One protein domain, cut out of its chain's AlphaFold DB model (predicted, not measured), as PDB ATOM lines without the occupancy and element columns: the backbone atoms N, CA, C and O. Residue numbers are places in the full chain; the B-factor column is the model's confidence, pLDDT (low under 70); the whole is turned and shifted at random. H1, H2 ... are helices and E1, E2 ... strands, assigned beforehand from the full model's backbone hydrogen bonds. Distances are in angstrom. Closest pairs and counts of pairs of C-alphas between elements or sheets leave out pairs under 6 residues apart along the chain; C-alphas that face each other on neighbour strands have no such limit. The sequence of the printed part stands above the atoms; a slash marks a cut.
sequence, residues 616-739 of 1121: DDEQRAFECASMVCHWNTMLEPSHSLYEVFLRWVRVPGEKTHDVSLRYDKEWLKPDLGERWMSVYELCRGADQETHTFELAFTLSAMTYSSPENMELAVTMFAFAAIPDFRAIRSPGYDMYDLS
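Overview. This is residues 616 to 739 of the 1121 residues of an uncharacterized protein of Rhizopogon vesiculosus (UniProt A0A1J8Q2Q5). A small antiparallel ribbon, E1 and E2, forms one end of a rounded helical body; H4 packs on E1 and, at its far end, on H6, part of an up-and-down bundle of H1, H5 and H6, each running against the one before it. H3 packs on H5. The printed part has 124 residues, with seven named helices and two strands in the order H1 H2 E1 H3 H4 H5 H6 H7 E2, mostly helix. It is compact, with a radius of gyration of the C-alphas of 13.8 A, and spans 37 by 29 by 27 A.

Along the chain. Find E1 at residues 650 to 652 and E2 at 735 to 737, ending at C-alpha 737, (95.671, 43.629, -4.448). H4 is residues 672 to 683, 13.9 A; H6 is 707 to 721, 21.8 A; H5 is 688 to 705, 25.0 A, with a kink of 31 degrees near residue 695. H1, residues 616 to 629, 19.9 A, begins at (119.177, 16.928, 2.416). The short helices are H2, 641 to 645, H3, 665 to 668, and H7, 723 to 727.

Arrangement. In E1 and E2, N 651 and O 736 are 2.9 A apart, within hydrogen-bond range. The closest C-alphas of E1 and H4, Val 651 and Gly 673, are 5.7 A apart. H4 touches H6 with residues 679 to 683 alone, closest at C-alphas 683 and 720, 4.6 A. H5 and H6 form a helical hairpin, closest at C-alphas 703 and 710, 5.4 A, at a shallow tilt of 11 degrees. H1 touches H5, C-alphas 621 and 700 being closest at 4.4 A, at 12 degrees, a shallow tilt, opposite ways. H3 touches H5, closest at C-alphas 668 and 702, 4.8 A. Close but not clearly touching are H2 and H4, C-alphas 645 and 673, 7.5 A, and H6 and H7, C-alphas 719 and 725, 5.8 A. Each O i to N i+4 pair is within range in H1 and H2, against 6 of 8 in H4, 11 of 14 in H5, 8 of 11 in H6 and 0 of 1 in H7, where 2 of 2 O i to N i+3 pairs are; H3 is too short for such a pair.

Size, cuts and confidence. The C-alphas farthest apart, Glu 689 and Ser 739, are 40.6 A apart. The printed part has no cut; the links H1 to H2 and E1 to H3 are long. Look for pLDDT under 70 at residues 655 to 658.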
ATOM      1  N   ASP A 616     120.382  16.826   3.246       75.44
ATOM      2  CA  ASP A 616     119.177  16.928   2.416       75.44
ATOM      3  C   ASP A 616     119.131  18.256   1.633       75.44
ATOM      4  O   ASP A 616     118.467  18.352   0.601       75.44
ATOM      5  N   ASP A 617     119.843  19.285   2.100       79.62
ATOM      6  CA  ASP A 617     119.940  20.603   1.467       79.62
ATOM      7  C   ASP A 617     120.790  20.559   0.188       79.62
ATOM      8  O   ASP A 617     120.391  21.089  -0.852       79.62
ATOM      9  N   GLU A 618     121.926  19.858   0.224       81.19
ATOM     10  CA  GLU A 618     122.794  19.638  -0.942       81.19
ATOM     11  C   GLU A 618     122.124  18.749  -1.990       81.19
ATOM     12  O   GLU A 618     122.244  19.009  -3.189       81.19
ATOM     13  N   GLN A 619     121.365  17.743  -1.545       85.44
ATOM     14  CA  GLN A 619     120.573  16.889  -2.428       85.44
ATOM     15  C   GLN A 619     119.576  17.714  -3.256       85.44
ATOM     16  O   GLN A 619     119.481  17.520  -4.465       85.44
ATOM     17  N   ARG A 620     118.864  18.671  -2.643       87.50
ATOM     18  CA  ARG A 620     117.901  19.535  -3.356       87.50
ATOM     19  C   ARG A 620     118.579  20.480  -4.341       87.50
ATOM     20  O   ARG A 620     118.102  20.644  -5.464       87.50
ATOM     21  N   ALA A 621     119.707  21.068  -3.945       88.12
ATOM     22  CA  ALA A 621     120.494  21.920  -4.831       88.12
ATOM     23  C   ALA A 621     120.996  21.140  -6.058       88.12
ATOM     24  O   ALA A 621     120.930  21.650  -7.179       88.12
ATOM     25  N   PHE A 622     121.443  19.895  -5.853       88.19
ATOM     26  CA  PHE A 622     121.846  18.978  -6.918       88.19
ATOM     27  C   PHE A 622     120.674  18.587  -7.824       88.19
ATOM     28  O   PHE A 622     120.808  18.669  -9.042       88.19
ATOM     29  N   GLU A 623     119.526  18.200  -7.261       86.88
ATOM     30  CA  GLU A 623     118.323  17.855  -8.032       86.88
ATOM     31  C   GLU A 623     117.891  19.023  -8.929       86.88
ATOM     32  O   GLU A 623     117.655  18.837 -10.124       86.88
ATOM     33  N   CYS A 624     117.877  20.239  -8.380       89.06
ATOM     34  CA  CYS A 624     117.532  21.451  -9.113       89.06
ATOM     35  C   CYS A 624     118.570  21.796 -10.198       89.06
ATOM     36  O   CYS A 624     118.202  22.060 -11.341       89.06
ATOM     37  N   ALA A 625     119.867  21.727  -9.885       90.31
ATOM     38  CA  ALA A 625     120.925  22.014 -10.855       90.31
ATOM     39  C   ALA A 625     120.931  20.980 -11.987       90.31
ATOM     40  O   ALA A 625     121.056  21.334 -13.154       90.31
ATOM     41  N   SER A 626     120.755  19.699 -11.656       88.56
ATOM     42  CA  SER A 626     120.697  18.607 -12.627       88.56
ATOM     43  C   SER A 626     119.504  18.754 -13.570       88.56
ATOM     44  O   SER A 626     119.661  18.578 -14.779       88.56
ATOM     45  N   MET A 627     118.337  19.143 -13.045       90.12
ATOM     46  CA  MET A 627     117.148  19.446 -13.845       90.12
ATOM     47  C   MET A 627     117.426  20.543 -14.883       90.12
ATOM     48  O   MET A 627     117.110  20.354 -16.059       90.12
ATOM     49  N   VAL A 628     118.048  21.653 -14.467       91.50
ATOM     50  CA  VAL A 628     118.360  22.786 -15.355       91.50
ATOM     51  C   VAL A 628     119.464  22.431 -16.355       91.50
ATOM     52  O   VAL A 628     119.301  22.659 -17.550       91.50
ATOM     53  N   CYS A 629     120.566  21.824 -15.903       87.94
ATOM     54  CA  CYS A 629     121.706  21.467 -16.754       87.94
ATOM     55  C   CYS A 629     121.327  20.503 -17.885       87.94
ATOM     56  O   CYS A 629     121.819  20.641 -19.002       87.94
ATOM     57  N   HIS A 630     120.449  19.533 -17.612       88.06
ATOM     58  CA  HIS A 630     119.950  18.603 -18.631       88.06
ATOM     59  C   HIS A 630     118.745  19.147 -19.407       88.06
ATOM     60  O   HIS A 630     118.206  18.446 -20.261       88.06
ATOM     61  N   TRP A 631     118.314  20.372 -19.099       89.50
ATOM     62  CA  TRP A 631     117.140  21.031 -19.657       89.50
ATOM     63  C   TRP A 631     115.885  20.136 -19.670       89.50
ATOM     64  O   TRP A 631     115.185  20.012 -20.676       89.50
ATOM     65  N   ASN A 632     115.642  19.435 -18.557       84.56
ATOM     66  CA  ASN A 632     114.652  18.360 -18.494       84.56
ATOM     67  C   ASN A 632     113.213  18.901 -18.553       84.56
ATOM     68  O   ASN A 632     112.814  19.695 -17.712       84.56
ATOM     69  N   THR A 633     112.402  18.429 -19.497       84.25
ATOM     70  CA  THR A 633     110.995  18.846 -19.644       84.25
ATOM     71  C   THR A 633     110.005  17.973 -18.866       84.25
ATOM     72  O   THR A 633     108.839  18.340 -18.739       84.25
ATOM     73  N   MET A 634     110.456  16.850 -18.296       83.62
ATOM     74  CA  MET A 634     109.648  15.974 -17.442       83.62
ATOM     75  C   MET A 634     109.640  16.508 -16.008       83.62
ATOM     76  O   MET A 634     110.441  16.092 -15.169       83.62
ATOM     77  N   LEU A 635     108.749  17.461 -15.751       87.50
ATOM     78  CA  LEU A 635     108.717  18.250 -14.521       87.50
ATOM     79  C   LEU A 635     107.467  17.950 -13.686       87.50
ATOM     80  O   LEU A 635     106.396  17.671 -14.224       87.50
ATOM     81  N   GLU A 636     107.593  18.086 -12.367       87.44
ATOM     82  CA  GLU A 636     106.474  18.064 -11.416       87.44
ATOM     83  C   GLU A 636     106.264  19.482 -10.844       87.44
ATOM     84  O   GLU A 636     106.719  19.786  -9.740       87.44
ATOM     85  N   PRO A 637     105.660  20.408 -11.616       88.50
ATOM     86  CA  PRO A 637     105.445  21.786 -11.172       88.50
ATOM     87  C   PRO A 637     104.353  21.885 -10.094       88.50
ATOM     88  O   PRO A 637     103.684  20.904  -9.767       88.50
ATOM     89  N   SER A 638     104.114  23.094  -9.580       89.69
ATOM     90  CA  SER A 638     103.158  23.386  -8.506       89.69
ATOM     91  C   SER A 638     101.710  23.032  -8.859       89.69
ATOM     92  O   SER A 638     101.208  23.339  -9.946       89.69
ATOM     93  N   HIS A 639     101.026  22.387  -7.910       87.06
ATOM     94  CA  HIS A 639      99.655  21.882  -8.040       87.06
ATOM     95  C   HIS A 639      98.598  22.981  -8.180       87.06
ATOM     96  O   HIS A 639      97.582  22.770  -8.834       87.06
ATOM     97  N   SER A 640      98.827  24.137  -7.558       90.75
ATOM     98  CA  SER A 640      97.896  25.259  -7.598       90.75
ATOM     99  C   SER A 640      98.643  26.568  -7.387       90.75
ATOM    100  O   SER A 640      98.845  27.022  -6.259       90.75
ATOM    101  N   LEU A 641      99.025  27.217  -8.486       90.69
ATOM    102  CA  LEU A 641      99.621  28.551  -8.431       90.69
ATOM    103  C   LEU A 641      98.679  29.571  -7.796       90.69
ATOM    104  O   LEU A 641      99.128  30.486  -7.113       90.69
ATOM    105  N   TYR A 642      97.369  29.409  -7.975       89.62
ATOM    106  CA  TYR A 642      96.413  30.329  -7.376       89.62
ATOM    107  C   TYR A 642      96.437  30.274  -5.842       89.62
ATOM    108  O   TYR A 642      96.400  31.317  -5.198       89.62
ATOM    109  N   GLU A 643      96.577  29.087  -5.243       88.94
ATOM    110  CA  GLU A 643      96.728  28.960  -3.788       88.94
ATOM    111  C   GLU A 643      98.047  29.544  -3.276       88.94
ATOM    112  O   GLU A 643      98.076  30.095  -2.177       88.94
ATOM    113  N   VAL A 644      99.122  29.467  -4.069       89.62
ATOM    114  CA  VAL A 644     100.396  30.132  -3.753       89.62
ATOM    115  C   VAL A 644     100.201  31.649  -3.722       89.62
ATOM    116  O   VAL A 644     100.583  32.288  -2.746       89.62
ATOM    117  N   PHE A 645      99.526  32.212  -4.727       91.19
ATOM    118  CA  PHE A 645      99.239  33.647  -4.796       91.19
ATOM    119  C   PHE A 645      98.342  34.126  -3.651       91.19
ATOM    120  O   PHE A 645      98.568  35.207  -3.124       91.19
ATOM    121  N   LEU A 646      97.370  33.322  -3.203       86.94
ATOM    122  CA  LEU A 646      96.509  33.667  -2.061       86.94
ATOM    123  C   LEU A 646      97.266  33.806  -0.728       86.94
ATOM    124  O   LEU A 646      96.716  34.365   0.222       86.94
ATOM    125  N   ARG A 647      98.513  33.323  -0.634       88.44
ATOM    126  CA  ARG A 647      99.377  33.556   0.538       88.44
ATOM    127  C   ARG A 647      99.941  34.977   0.571       88.44
ATOM    128  O   ARG A 647     100.464  35.391   1.604       88.44
ATOM    129  N   TRP A 648      99.846  35.714  -0.533       90.50
ATOM    130  CA  TRP A 648     100.345  37.074  -0.670       90.50
ATOM    131  C   TRP A 648      99.199  38.083  -0.600       90.50
ATOM    132  O   TRP A 648      98.083  37.824  -1.044       90.50
ATOM    133  N   VAL A 649      99.472  39.255  -0.022       86.00
ATOM    134  CA  VAL A 649      98.466  40.325   0.109       86.00
ATOM    135  C   VAL A 649      98.445  41.195  -1.146       86.00
ATOM    136  O   VAL A 649      97.379  41.514  -1.669       86.00
ATOM    137  N   ARG A 650      99.626  41.561  -1.648       87.94
ATOM    138  CA  ARG A 650      99.806  42.395  -2.839       87.94
ATOM    139  C   ARG A 650     100.860  41.753  -3.727       87.94
ATOM    140  O   ARG A 650     101.834  41.216  -3.213       87.94
ATOM    141  N   VAL A 651     100.637  41.811  -5.033       89.88
ATOM    142  CA  VAL A 651     101.553  41.282  -6.044       89.88
ATOM    143  C   VAL A 651     101.828  42.390  -7.058       89.88
ATOM    144  O   VAL A 651     100.896  42.827  -7.745       89.88
ATOM    145  N   PRO A 652     103.069  42.886  -7.147       88.88
ATOM    146  CA  PRO A 652     103.463  43.837  -8.176       88.88
ATOM    147  C   PRO A 652     103.390  43.234  -9.588       88.88
ATOM    148  O   PRO A 652     103.510  42.023  -9.779       88.88
ATOM    149  N   GLY A 653     103.168  44.086 -10.587       83.88
ATOM    150  CA  GLY A 653     103.167  43.720 -12.003       83.88
ATOM    151  C   GLY A 653     104.569  43.464 -12.567       83.88
ATOM    152  O   GLY A 653     105.578  43.600 -11.889       83.88
ATOM    153  N   GLU A 654     104.661  43.125 -13.852       76.56
ATOM    154  CA  GLU A 654     105.930  42.718 -14.480       76.56
ATOM    155  C   GLU A 654     107.046  43.788 -14.517       76.56
ATOM    156  O   GLU A 654     108.220  43.433 -14.626       76.56
ATOM    157  N   LYS A 655     106.708  45.084 -14.436       68.19
ATOM    158  CA  LYS A 655     107.631  46.221 -14.671       68.19
ATOM    159  C   LYS A 655     108.103  46.944 -13.409       68.19
ATOM    160  O   LYS A 655     108.715  48.005 -13.512       68.19
ATOM    161  N   THR A 656     107.775  46.442 -12.226       60.25
ATOM    162  CA  THR A 656     107.914  47.222 -10.990       60.25
ATOM    163  C   THR A 656     109.274  47.084 -10.305       60.25
ATOM    164  O   THR A 656     109.600  47.952  -9.503       60.25
ATOM    165  N   HIS A 657     110.079  46.058 -10.627       63.03
ATOM    166  CA  HIS A 657     111.362  45.780  -9.958       63.03
ATOM    167  C   HIS A 657     112.480  45.375 -10.934       63.03
ATOM    168  O   HIS A 657     112.241  44.650 -11.898       63.03
ATOM    169  N   ASP A 658     113.713  45.811 -10.650       69.00
ATOM    170  CA  ASP A 658     114.937  45.415 -11.370       69.00
ATOM    171  C   ASP A 658     115.400  44.029 -10.885       69.00
ATOM    172  O   ASP A 658     116.241  43.900  -9.996       69.00
ATOM    173  N   VAL A 659     114.752  42.974 -11.389       80.19
ATOM    174  CA  VAL A 659     115.064  41.577 -11.049       80.19
ATOM    175  C   VAL A 659     115.929  40.966 -12.150       80.19
ATOM    176  O   VAL A 659     115.643  41.124 -13.333       80.19
ATOM    177  N   SER A 660     116.968  40.221 -11.768       86.31
ATOM    178  CA  SER A 660     117.823  39.468 -12.690       86.31
ATOM    179  C   SER A 660     117.782  37.973 -12.375       86.31
ATOM    180  O   SER A 660     117.690  37.587 -11.211       86.31
ATOM    181  N   LEU A 661     117.893  37.125 -13.406       86.50
ATOM    182  CA  LEU A 661     118.106  35.679 -13.243       86.50
ATOM    183  C   LEU A 661     119.544  35.340 -12.831       86.50
ATOM    184  O   LEU A 661     119.827  34.192 -12.484       86.50
ATOM    185  N   ARG A 662     120.454  36.321 -12.845       87.81
ATOM    186  CA  ARG A 662     121.810  36.159 -12.325       87.81
ATOM    187  C   ARG A 662     121.778  35.971 -10.821       87.81
ATOM    188  O   ARG A 662     121.039  36.649 -10.111       87.81
ATOM    189  N   TYR A 663     122.638  35.079 -10.352       85.19
ATOM    190  CA  TYR A 663     122.751  34.799  -8.934       85.19
ATOM    191  C   TYR A 663     123.164  36.046  -8.143       85.19
ATOM    192  O   TYR A 663     124.166  36.701  -8.442       85.19
ATOM    193  N   ASP A 664     122.419  36.299  -7.074       84.50
ATOM    194  CA  ASP A 664     122.736  37.228  -6.001       84.50
ATOM    195  C   ASP A 664     122.403  36.572  -4.648       84.50
ATOM    196  O   ASP A 664     121.810  35.495  -4.571       84.50
ATOM    197  N   LYS A 665     122.798  37.213  -3.545       86.25
ATOM    198  CA  LYS A 665     122.547  36.682  -2.193       86.25
ATOM    199  C   LYS A 665     121.060  36.646  -1.804       86.25
ATOM    200  O   LYS A 665     120.717  35.972  -0.836       86.25
ATOM    201  N   GLU A 666     120.201  37.403  -2.478       83.56
ATOM    202  CA  GLU A 666     118.777  37.537  -2.154       83.56
ATOM    203  C   GLU A 666     117.995  36.309  -2.626       83.56
ATOM    204  O   GLU A 666     117.040  35.897  -1.968       83.56
ATOM    205  N   TRP A 667     118.482  35.634  -3.670       88.38
ATOM    206  CA  TRP A 667     117.977  34.340  -4.134       88.38
ATOM    207  C   TRP A 667     118.121  33.190  -3.133       88.38
ATOM    208  O   TRP A 667     117.464  32.164  -3.293       88.38
ATOM    209  N   LEU A 668     118.904  33.354  -2.060       86.00
ATOM    210  CA  LEU A 668     118.872  32.410  -0.943       86.00
ATOM    211  C   LEU A 668     117.532  32.466  -0.204       86.00
ATOM    212  O   LEU A 668     117.092  31.440   0.278       86.00
ATOM    213  N   LYS A 669     116.861  33.610  -0.078       86.62
ATOM    214  CA  LYS A 669     115.522  33.704   0.537       86.62
ATOM    215  C   LYS A 669     114.701  34.760  -0.206       86.62
ATOM    216  O   LYS A 669     114.504  35.851   0.330       86.62
ATOM    217  N   PRO A 670     114.268  34.465  -1.442       86.25
ATOM    218  CA  PRO A 670     113.628  35.460  -2.280       86.25
ATOM    219  C   PRO A 670     112.224  35.770  -1.761       86.25
ATOM    220  O   PRO A 670     111.465  34.863  -1.414       86.25
ATOM    221  N   ASP A 671     111.858  37.051  -1.761       87.81
ATOM    222  CA  ASP A 671     110.464  37.460  -1.596       87.81
ATOM    223  C   ASP A 671     109.722  37.228  -2.916       87.81
ATOM    224  O   ASP A 671     109.683  38.079  -3.810       87.81
ATOM    225  N   LEU A 672     109.196  36.014  -3.070       87.50
ATOM    226  CA  LEU A 672     108.508  35.609  -4.290       87.50
ATOM    227  C   LEU A 672     107.230  36.424  -4.525       87.50
ATOM    228  O   LEU A 672     106.897  36.641  -5.683       87.50
ATOM    229  N   GLY A 673     106.565  36.938  -3.484       86.38
ATOM    230  CA  GLY A 673     105.354  37.751  -3.655       86.38
ATOM    231  C   GLY A 673     105.622  39.065  -4.387       86.38
ATOM    232  O   GLY A 673     104.826  39.483  -5.226       86.38
ATOM    233  N   GLU A 674     106.787  39.663  -4.142       87.69
ATOM    234  CA  GLU A 674     107.224  40.893  -4.807       87.69
ATOM    235  C   GLU A 674     107.836  40.645  -6.194       87.69
ATOM    236  O   GLU A 674     107.752  41.504  -7.070       87.69
ATOM    237  N   ARG A 675     108.463  39.481  -6.419       88.62
ATOM    238  CA  ARG A 675     109.275  39.224  -7.628       88.62
ATOM    239  C   ARG A 675     108.604  38.339  -8.678       88.62
ATOM    240  O   ARG A 675     109.076  38.314  -9.814       88.62
ATOM    241  N   TRP A 676     107.535  37.611  -8.343       91.25
ATOM    242  CA  TRP A 676     107.008  36.525  -9.183       91.25
ATOM    243  C   TRP A 676     106.702  36.940 -10.623       91.25
ATOM    244  O   TRP A 676     107.118  36.254 -11.557       91.25
ATOM    245  N   MET A 677     105.990  38.056 -10.816       90.50
ATOM    246  CA  MET A 677     105.556  38.492 -12.149       90.50
ATOM    247  C   MET A 677     106.742  38.859 -13.047       90.50
ATOM    248  O   MET A 677     106.762  38.483 -14.218       90.50
ATOM    249  N   SER A 678     107.767  39.517 -12.501       90.00
ATOM    250  CA  SER A 678     109.003  39.814 -13.235       90.00
ATOM    251  C   SER A 678     109.803  38.545 -13.531       90.00
ATOM    252  O   SER A 678     110.301  38.379 -14.641       90.00
ATOM    253  N   VAL A 679     109.884  37.604 -12.583       90.88
ATOM    254  CA  VAL A 679     110.600  36.339 -12.809       90.88
ATOM    255  C   VAL A 679     109.906  35.477 -13.862       90.88
ATOM    256  O   VAL A 679     110.581  34.903 -14.709       90.88
ATOM    257  N   TYR A 680     108.573  35.432 -13.877       92.06
ATOM    258  CA  TYR A 680     107.816  34.766 -14.937       92.06
ATOM    259  C   TYR A 680     108.172  35.315 -16.330       92.06
ATOM    260  O   TYR A 680     108.427  34.538 -17.253       92.06
ATOM    261  N   GLU A 681     108.236  36.644 -16.478       89.88
ATOM    262  CA  GLU A 681     108.580  37.302 -17.747       89.88
ATOM    263  C   GLU A 681     110.053  37.116 -18.158       89.88
ATOM    264  O   GLU A 681     110.360  37.066 -19.350       89.88
ATOM    265  N   LEU A 682     110.965  36.934 -17.203       90.75
ATOM    266  CA  LEU A 682     112.356  36.580 -17.497       90.75
ATOM    267  C   LEU A 682     112.490  35.105 -17.890       90.75
ATOM    268  O   LEU A 682     113.113  34.789 -18.903       90.75
ATOM    269  N   CYS A 683     111.863  34.194 -17.140       91.88
ATOM    270  CA  CYS A 683     111.929  32.760 -17.406       91.88
ATOM    271  C   CYS A 683     111.305  32.402 -18.761       91.88
ATOM    272  O   CYS A 683     111.937  31.683 -19.524       91.88
ATOM    273  N   ARG A 684     110.139  32.955 -19.134       90.06
ATOM    274  CA  ARG A 684     109.534  32.719 -20.472       90.06
ATOM    275  C   ARG A 684     110.465  33.101 -21.635       90.06
ATOM    276  O   ARG A 684     110.320  32.578 -22.742       90.06
ATOM    277  N   GLY A 685     111.331  34.093 -21.408       86.81
ATOM    278  CA  GLY A 685     112.233  34.673 -22.397       86.81
ATOM    279  C   GLY A 685     113.590  33.979 -22.430       86.81
ATOM    280  O   GLY A 685     114.374  34.247 -23.336       86.81
ATOM    281  N   ALA A 686     113.846  33.089 -21.471       89.75
ATOM    282  CA  ALA A 686     115.096  32.371 -21.353       89.75
ATOM    283  C   ALA A 686     115.249  31.302 -22.449       89.75
ATOM    284  O   ALA A 686     114.284  30.725 -22.970       89.75
ATOM    285  N   ASP A 687     116.505  31.025 -22.777       88.19
ATOM    286  CA  ASP A 687     116.923  29.969 -23.689       88.19
ATOM    287  C   ASP A 687     118.057  29.136 -23.079       88.19
ATOM    288  O   ASP A 687     118.744  29.563 -22.146       88.19
ATOM    289  N   GLN A 688     118.227  27.931 -23.622       89.75
ATOM    290  CA  GLN A 688     119.174  26.944 -23.117       89.75
ATOM    291  C   GLN A 688     120.634  27.382 -23.251       89.75
ATOM    292  O   GLN A 688     121.435  27.109 -22.360       89.75
ATOM    293  N   GLU A 689     121.011  28.063 -24.329       87.12
ATOM    294  CA  GLU A 689     122.417  28.382 -24.584       87.12
ATOM    295  C   GLU A 689     122.931  29.467 -23.636       87.12
ATOM    296  O   GLU A 689     124.075  29.405 -23.183       87.12
ATOM    297  N   THR A 690     122.085  30.440 -23.301       86.56
ATOM    298  CA  THR A 690     122.513  31.629 -22.557       86.56
ATOM    299  C   THR A 690     122.172  31.581 -21.064       86.56
ATOM    300  O   THR A 690     122.962  32.070 -20.256       86.56
ATOM    301  N   HIS A 691     121.056  30.957 -20.662       91.81
ATOM    302  CA  HIS A 691     120.533  31.066 -19.289       91.81
ATOM    303  C   HIS A 691     120.686  29.796 -18.435       91.81
ATOM    304  O   HIS A 691     120.300  29.808 -17.266       91.81
ATOM    305  N   THR A 692     121.277  28.710 -18.958       91.25
ATOM    306  CA  THR A 692     121.485  27.457 -18.194       91.25
ATOM    307  C   THR A 692     122.195  27.688 -16.872       91.25
ATOM    308  O   THR A 692     121.703  27.263 -15.830       91.25
ATOM    309  N   PHE A 693     123.325  28.394 -16.880       89.50
ATOM    310  CA  PHE A 693     124.074  28.617 -15.646       89.50
ATOM    311  C   PHE A 693     123.380  29.623 -14.725       89.50
ATOM    312  O   PHE A 693     123.368  29.413 -13.517       89.50
ATOM    313  N   GLU A 694     122.752  30.668 -15.269       91.94
ATOM    314  CA  GLU A 694     122.007  31.642 -14.462       91.94
ATOM    315  C   GLU A 694     120.875  30.954 -13.681       91.94
ATOM    316  O   GLU A 694     120.826  31.046 -12.455       91.94
ATOM    317  N   LEU A 695     120.046  30.152 -14.356       92.50
ATOM    318  CA  LEU A 695     118.968  29.390 -13.721       92.50
ATOM    319  C   LEU A 695     119.495  28.302 -12.777       92.50
ATOM    320  O   LEU A 695     118.932  28.118 -11.697       92.50
ATOM    321  N   ALA A 696     120.575  27.602 -13.142       92.69
ATOM    322  CA  ALA A 696     121.141  26.542 -12.311       92.69
ATOM    323  C   ALA A 696     121.688  27.091 -10.987       92.69
ATOM    324  O   ALA A 696     121.438  26.502  -9.943       92.69
ATOM    325  N   PHE A 697     122.385  28.231 -10.994       90.19
ATOM    326  CA  PHE A 697     122.873  28.842  -9.756       90.19
ATOM    327  C   PHE A 697     121.737  29.444  -8.924       90.19
ATOM    328  O   PHE A 697     121.678  29.238  -7.712       90.19
ATOM    329  N   THR A 698     120.822  30.162  -9.569       92.19
ATOM    330  CA  THR A 698     119.760  30.910  -8.897       92.19
ATOM    331  C   THR A 698     118.705  30.002  -8.266       92.19
ATOM    332  O   THR A 698     118.409  30.124  -7.075       92.19
ATOM    333  N   LEU A 699     118.171  29.041  -9.025       92.50
ATOM    334  CA  LEU A 699     117.144  28.131  -8.518       92.50
ATOM    335  C   LEU A 699     117.723  27.155  -7.485       92.50
ATOM    336  O   LEU A 699     117.084  26.913  -6.461       92.50
ATOM    337  N   SER A 700     118.951  26.658  -7.681       92.31
ATOM    338  CA  SER A 700     119.594  25.786  -6.690       92.31
ATOM    339  C   SER A 700     119.922  26.502  -5.383       92.31
ATOM    340  O   SER A 700     119.825  25.887  -4.324       92.31
ATOM    341  N   ALA A 701     120.266  27.793  -5.411       90.50
ATOM    342  CA  ALA A 701     120.445  28.571  -4.186       90.50
ATOM    343  C   ALA A 701     119.135  28.707  -3.390       90.50
ATOM    344  O   ALA A 701     119.134  28.564  -2.165       90.50
ATOM    345  N   MET A 702     118.017  28.923  -4.090       91.06
ATOM    346  CA  MET A 702     116.688  29.028  -3.485       91.06
ATOM    347  C   MET A 702     116.229  27.710  -2.839       91.06
ATOM    348  O   MET A 702     115.643  27.731  -1.756       91.06
ATOM    349  N   THR A 703     116.493  26.562  -3.475       91.06
ATOM    350  CA  THR A 703     116.096  25.235  -2.959       91.06
ATOM    351  C   THR A 703     117.045  24.693  -1.890       91.06
ATOM    352  O   THR A 703     116.618  23.928  -1.016       91.06
ATOM    353  N   TYR A 704     118.313  25.121  -1.913       87.00
ATOM    354  CA  TYR A 704     119.292  24.817  -0.872       87.00
ATOM    355  C   TYR A 704     118.829  25.351   0.486       87.00
ATOM    356  O   TYR A 704     118.726  24.596   1.450       87.00
ATOM    357  N   SER A 705     118.474  26.637   0.561       83.75
ATOM    358  CA  SER A 705     118.133  27.291   1.831       83.75
ATOM    359  C   SER A 705     116.783  26.861   2.422       83.75
ATOM    360  O   SER A 705     116.584  26.983   3.631       83.75
ATOM    361  N   SER A 706     115.836  26.466   1.561       83.88
ATOM    362  CA  SER A 706     114.418  26.359   1.901       83.88
ATOM    363  C   SER A 706     113.779  25.201   1.121       83.88
ATOM    364  O   SER A 706     113.558  25.326  -0.085       83.88
ATOM    365  N   PRO A 707     113.444  24.075   1.779       82.38
ATOM    366  CA  PRO A 707     112.872  22.908   1.102       82.38
ATOM    367  C   PRO A 707     111.499  23.186   0.475       82.38
ATOM    368  O   PRO A 707     111.158  22.602  -0.549       82.38
ATOM    369  N   GLU A 708     110.735  24.115   1.051       82.25
ATOM    370  CA  GLU A 708     109.385  24.490   0.607       82.25
ATOM    371  C   GLU A 708     109.357  25.107  -0.804       82.25
ATOM    372  O   GLU A 708     108.325  25.084  -1.471       82.25
ATOM    373  N   ASN A 709     110.496  25.613  -1.290       88.00
ATOM    374  CA  ASN A 709     110.592  26.287  -2.584       88.00
ATOM    375  C   ASN A 709     110.904  25.342  -3.753       88.00
ATOM    376  O   ASN A 709     110.985  25.809  -4.887       88.00
ATOM    377  N   MET A 710     111.080  24.035  -3.520       88.62
ATOM    378  CA  MET A 710     111.429  23.087  -4.587       88.62
ATOM    379  C   MET A 710     110.364  23.040  -5.691       88.62
ATOM    380  O   MET A 710     110.693  23.170  -6.867       88.62
ATOM    381  N   GLU A 711     109.082  22.945  -5.328       89.31
ATOM    382  CA  GLU A 711     107.985  22.951  -6.309       89.31
ATOM    383  C   GLU A 711     107.933  24.261  -7.108       89.31
ATOM    384  O   GLU A 711     107.652  24.264  -8.310       89.31
ATOM    385  N   LEU A 712     108.235  25.390  -6.461       92.19
ATOM    386  CA  LEU A 712     108.258  26.700  -7.111       92.19
ATOM    387  C   LEU A 712     109.466  26.834  -8.042       92.19
ATOM    388  O   LEU A 712     109.298  27.315  -9.157       92.19
ATOM    389  N   ALA A 713     110.640  26.325  -7.658       91.94
ATOM    390  CA  ALA A 713     111.822  26.274  -8.518       91.94
ATOM    391  C   ALA A 713     111.565  25.460  -9.793       91.94
ATOM    392  O   ALA A 713     111.867  25.918 -10.895       91.94
ATOM    393  N   VAL A 714     110.936  24.286  -9.653       92.62
ATOM    394  CA  VAL A 714     110.514  23.446 -10.785       92.62
ATOM    395  C   VAL A 714     109.514  24.191 -11.672       92.62
ATOM    396  O   VAL A 714     109.610  24.140 -12.895       92.62
ATOM    397  N   THR A 715     108.581  24.932 -11.071       93.81
ATOM    398  CA  THR A 715     107.581  25.722 -11.806       93.81
ATOM    399  C   THR A 715     108.210  26.888 -12.572       93.81
ATOM    400  O   THR A 715     107.892  27.103 -13.739       93.81
ATOM    401  N   MET A 716     109.148  27.605 -11.952       94.12
ATOM    402  CA  MET A 716     109.892  28.700 -12.582       94.12
ATOM    403  C   MET A 716     110.759  28.187 -13.732       94.12
ATOM    404  O   MET A 716     110.803  28.798 -14.798       94.12
ATOM    405  N   PHE A 717     111.387  27.023 -13.558       94.44
ATOM    406  CA  PHE A 717     112.108  26.363 -14.638       94.44
ATOM    407  C   PHE A 717     111.176  25.895 -15.766       94.44
ATOM    408  O   PHE A 717     111.513  26.064 -16.937       94.44
ATOM    409  N   ALA A 718     109.978  25.390 -15.451       93.12
ATOM    410  CA  ALA A 718     108.986  25.011 -16.460       93.12
ATOM    411  C   ALA A 718     108.610  26.192 -17.369       93.12
ATOM    412  O   ALA A 718     108.449  25.998 -18.574       93.12
ATOM    413  N   PHE A 719     108.548  27.417 -16.831       94.12
ATOM    414  CA  PHE A 719     108.320  28.624 -17.635       94.12
ATOM    415  C   PHE A 719     109.411  28.865 -18.687       94.12
ATOM    416  O   PHE A 719     109.101  29.391 -19.753       94.12
ATOM    417  N   ALA A 720     110.657  28.461 -18.413       92.44
ATOM    418  CA  ALA A 720     111.779  28.560 -19.348       92.44
ATOM    419  C   ALA A 720     111.878  27.366 -20.310       92.44
ATOM    420  O   ALA A 720     112.180  27.536 -21.491       92.44
ATOM    421  N   ALA A 721     111.623  26.154 -19.818       91.06
ATOM    422  CA  ALA A 721     111.825  24.927 -20.580       91.06
ATOM    423  C   ALA A 721     110.671  24.598 -21.543       91.06
ATOM    424  O   ALA A 721     110.909  23.989 -22.588       91.06
ATOM    425  N   ILE A 722     109.431  24.983 -21.216       92.56
ATOM    426  CA  ILE A 722     108.233  24.600 -21.977       92.56
ATOM    427  C   ILE A 722     107.823  25.728 -22.944       92.56
ATOM    428  O   ILE A 722     107.446  26.815 -22.497       92.56
ATOM    429  N   PRO A 723     107.838  25.490 -24.273       88.62
ATOM    430  CA  PRO A 723     107.597  26.539 -25.269       88.62
ATOM    431  C   PRO A 723     106.229  27.225 -25.175       88.62
ATOM    432  O   PRO A 723     106.119  28.402 -25.521       88.62
ATOM    433  N   ASP A 724     105.199  26.528 -24.692       90.56
ATOM    434  CA  ASP A 724     103.819  27.032 -24.647       90.56
ATOM    435  C   ASP A 724     103.663  28.275 -23.758       90.56
ATOM    436  O   ASP A 724     102.833  29.149 -24.034       90.56
ATOM    437  N   PHE A 725     104.526  28.445 -22.747       92.00
ATOM    438  CA  PHE A 725     104.518  29.648 -21.911       92.00
ATOM    439  C   PHE A 725     104.892  30.916 -22.684       92.00
ATOM    440  O   PHE A 725     104.399  31.993 -22.344       92.00
ATOM    441  N   ARG A 726     105.640  30.815 -23.795       89.00
ATOM    442  CA  ARG A 726     105.975  31.967 -24.656       89.00
ATOM    443  C   ARG A 726     104.745  32.628 -25.280       89.00
ATOM    444  O   ARG A 726     104.809  33.810 -25.626       89.00
ATOM    445  N   ALA A 727     103.619  31.917 -25.380       87.44
ATOM    446  CA  ALA A 727     102.357  32.445 -25.897       87.44
ATOM    447  C   ALA A 727     101.464  33.087 -24.816       87.44
ATOM    448  O   ALA A 727     100.632  33.939 -25.133       87.44
ATOM    449  N   ILE A 728     101.634  32.722 -23.541       91.00
ATOM    450  CA  ILE A 728     100.780  33.199 -22.443       91.00
ATOM    451  C   ILE A 728     101.359  34.497 -21.884       91.00
ATOM    452  O   ILE A 728     102.329  34.442 -21.152       91.00
ATOM    453  N   ARG A 729     100.820  35.671 -22.212       84.25
ATOM    454  CA  ARG A 729     101.320  36.948 -21.655       84.25
ATOM    455  C   ARG A 729     100.676  37.275 -20.309       84.25
ATOM    456  O   ARG A 729      99.511  36.931 -20.103       84.25
ATOM    457  N   SER A 730     101.417  37.966 -19.441       85.25
ATOM    458  CA  SER A 730     100.878  38.570 -18.217       85.25
ATOM    459  C   SER A 730      99.712  39.543 -18.515       85.25
ATOM    460  O   SER A 730      99.676  40.131 -19.602       85.25
ATOM    461  N   PRO A 731      98.743  39.736 -17.590       84.19
ATOM    462  CA  PRO A 731      97.622  40.663 -17.783       84.19
ATOM    463  C   PRO A 731      98.014  42.151 -17.875       84.19
ATOM    464  O   PRO A 731      97.181  42.954 -18.292       84.19
ATOM    465  N   GLY A 732      99.251  42.523 -17.519       81.94
ATOM    466  CA  GLY A 732      99.822  43.847 -17.797       81.94
ATOM    467  C   GLY A 732      99.419  44.987 -16.852       81.94
ATOM    468  O   GLY A 732      99.621  46.149 -17.199       81.94
ATOM    469  N   TYR A 733      98.840  44.694 -15.683       87.62
ATOM    470  CA  TYR A 733      98.562  45.703 -14.650       87.62
ATOM    471  C   TYR A 733      99.750  45.883 -13.698       87.62
ATOM    472  O   TYR A 733     100.443  44.918 -13.382       87.62
ATOM    473  N   ASP A 734      99.936  47.102 -13.181       86.31
ATOM    474  CA  ASP A 734     101.071  47.450 -12.311       86.31
ATOM    475  C   ASP A 734     101.007  46.810 -10.915       86.31
ATOM    476  O   ASP A 734     102.034  46.637 -10.263       86.31
ATOM    477  N   MET A 735      99.808  46.483 -10.423       87.88
ATOM    478  CA  MET A 735      99.609  45.916  -9.089       87.88
ATOM    479  C   MET A 735      98.290  45.144  -9.001       87.88
ATOM    480  O   MET A 735      97.248  45.618  -9.469       87.88
ATOM    481  N   TYR A 736      98.340  43.999  -8.322       90.19
ATOM    482  CA  TYR A 736      97.194  43.181  -7.937       90.19
ATOM    483  C   TYR A 736      97.074  43.162  -6.412       90.19
ATOM    484  O   TYR A 736      98.000  42.745  -5.718       90.19
ATOM    485  N   ASP A 737      95.942  43.622  -5.885       90.19
ATOM    486  CA  ASP A 737      95.671  43.629  -4.448       90.19
ATOM    487  C   ASP A 737      94.649  42.543  -4.120       90.19
ATOM    488  O   ASP A 737      93.439  42.718  -4.292       90.19
ATOM    489  N   LEU A 738      95.147  41.390  -3.675       89.00
ATOM    490  CA  LEU A 738      94.347  40.179  -3.501       89.00
ATOM    491  C   LEU A 738      93.370  40.282  -2.322       89.00
ATOM    492  O   LEU A 738      92.430  39.488  -2.244       89.00
ATOM    493  N   SER A 739      93.525  41.290  -1.454       87.06
ATOM    494  CA  SER A 739      92.619  41.534  -0.326       87.06
ATOM    495  C   SER A 739      91.185  41.877  -0.759       87.06
ATOM    496  O   SER A 739      90.239  41.554  -0.042       87.06
TER     497      SER A 739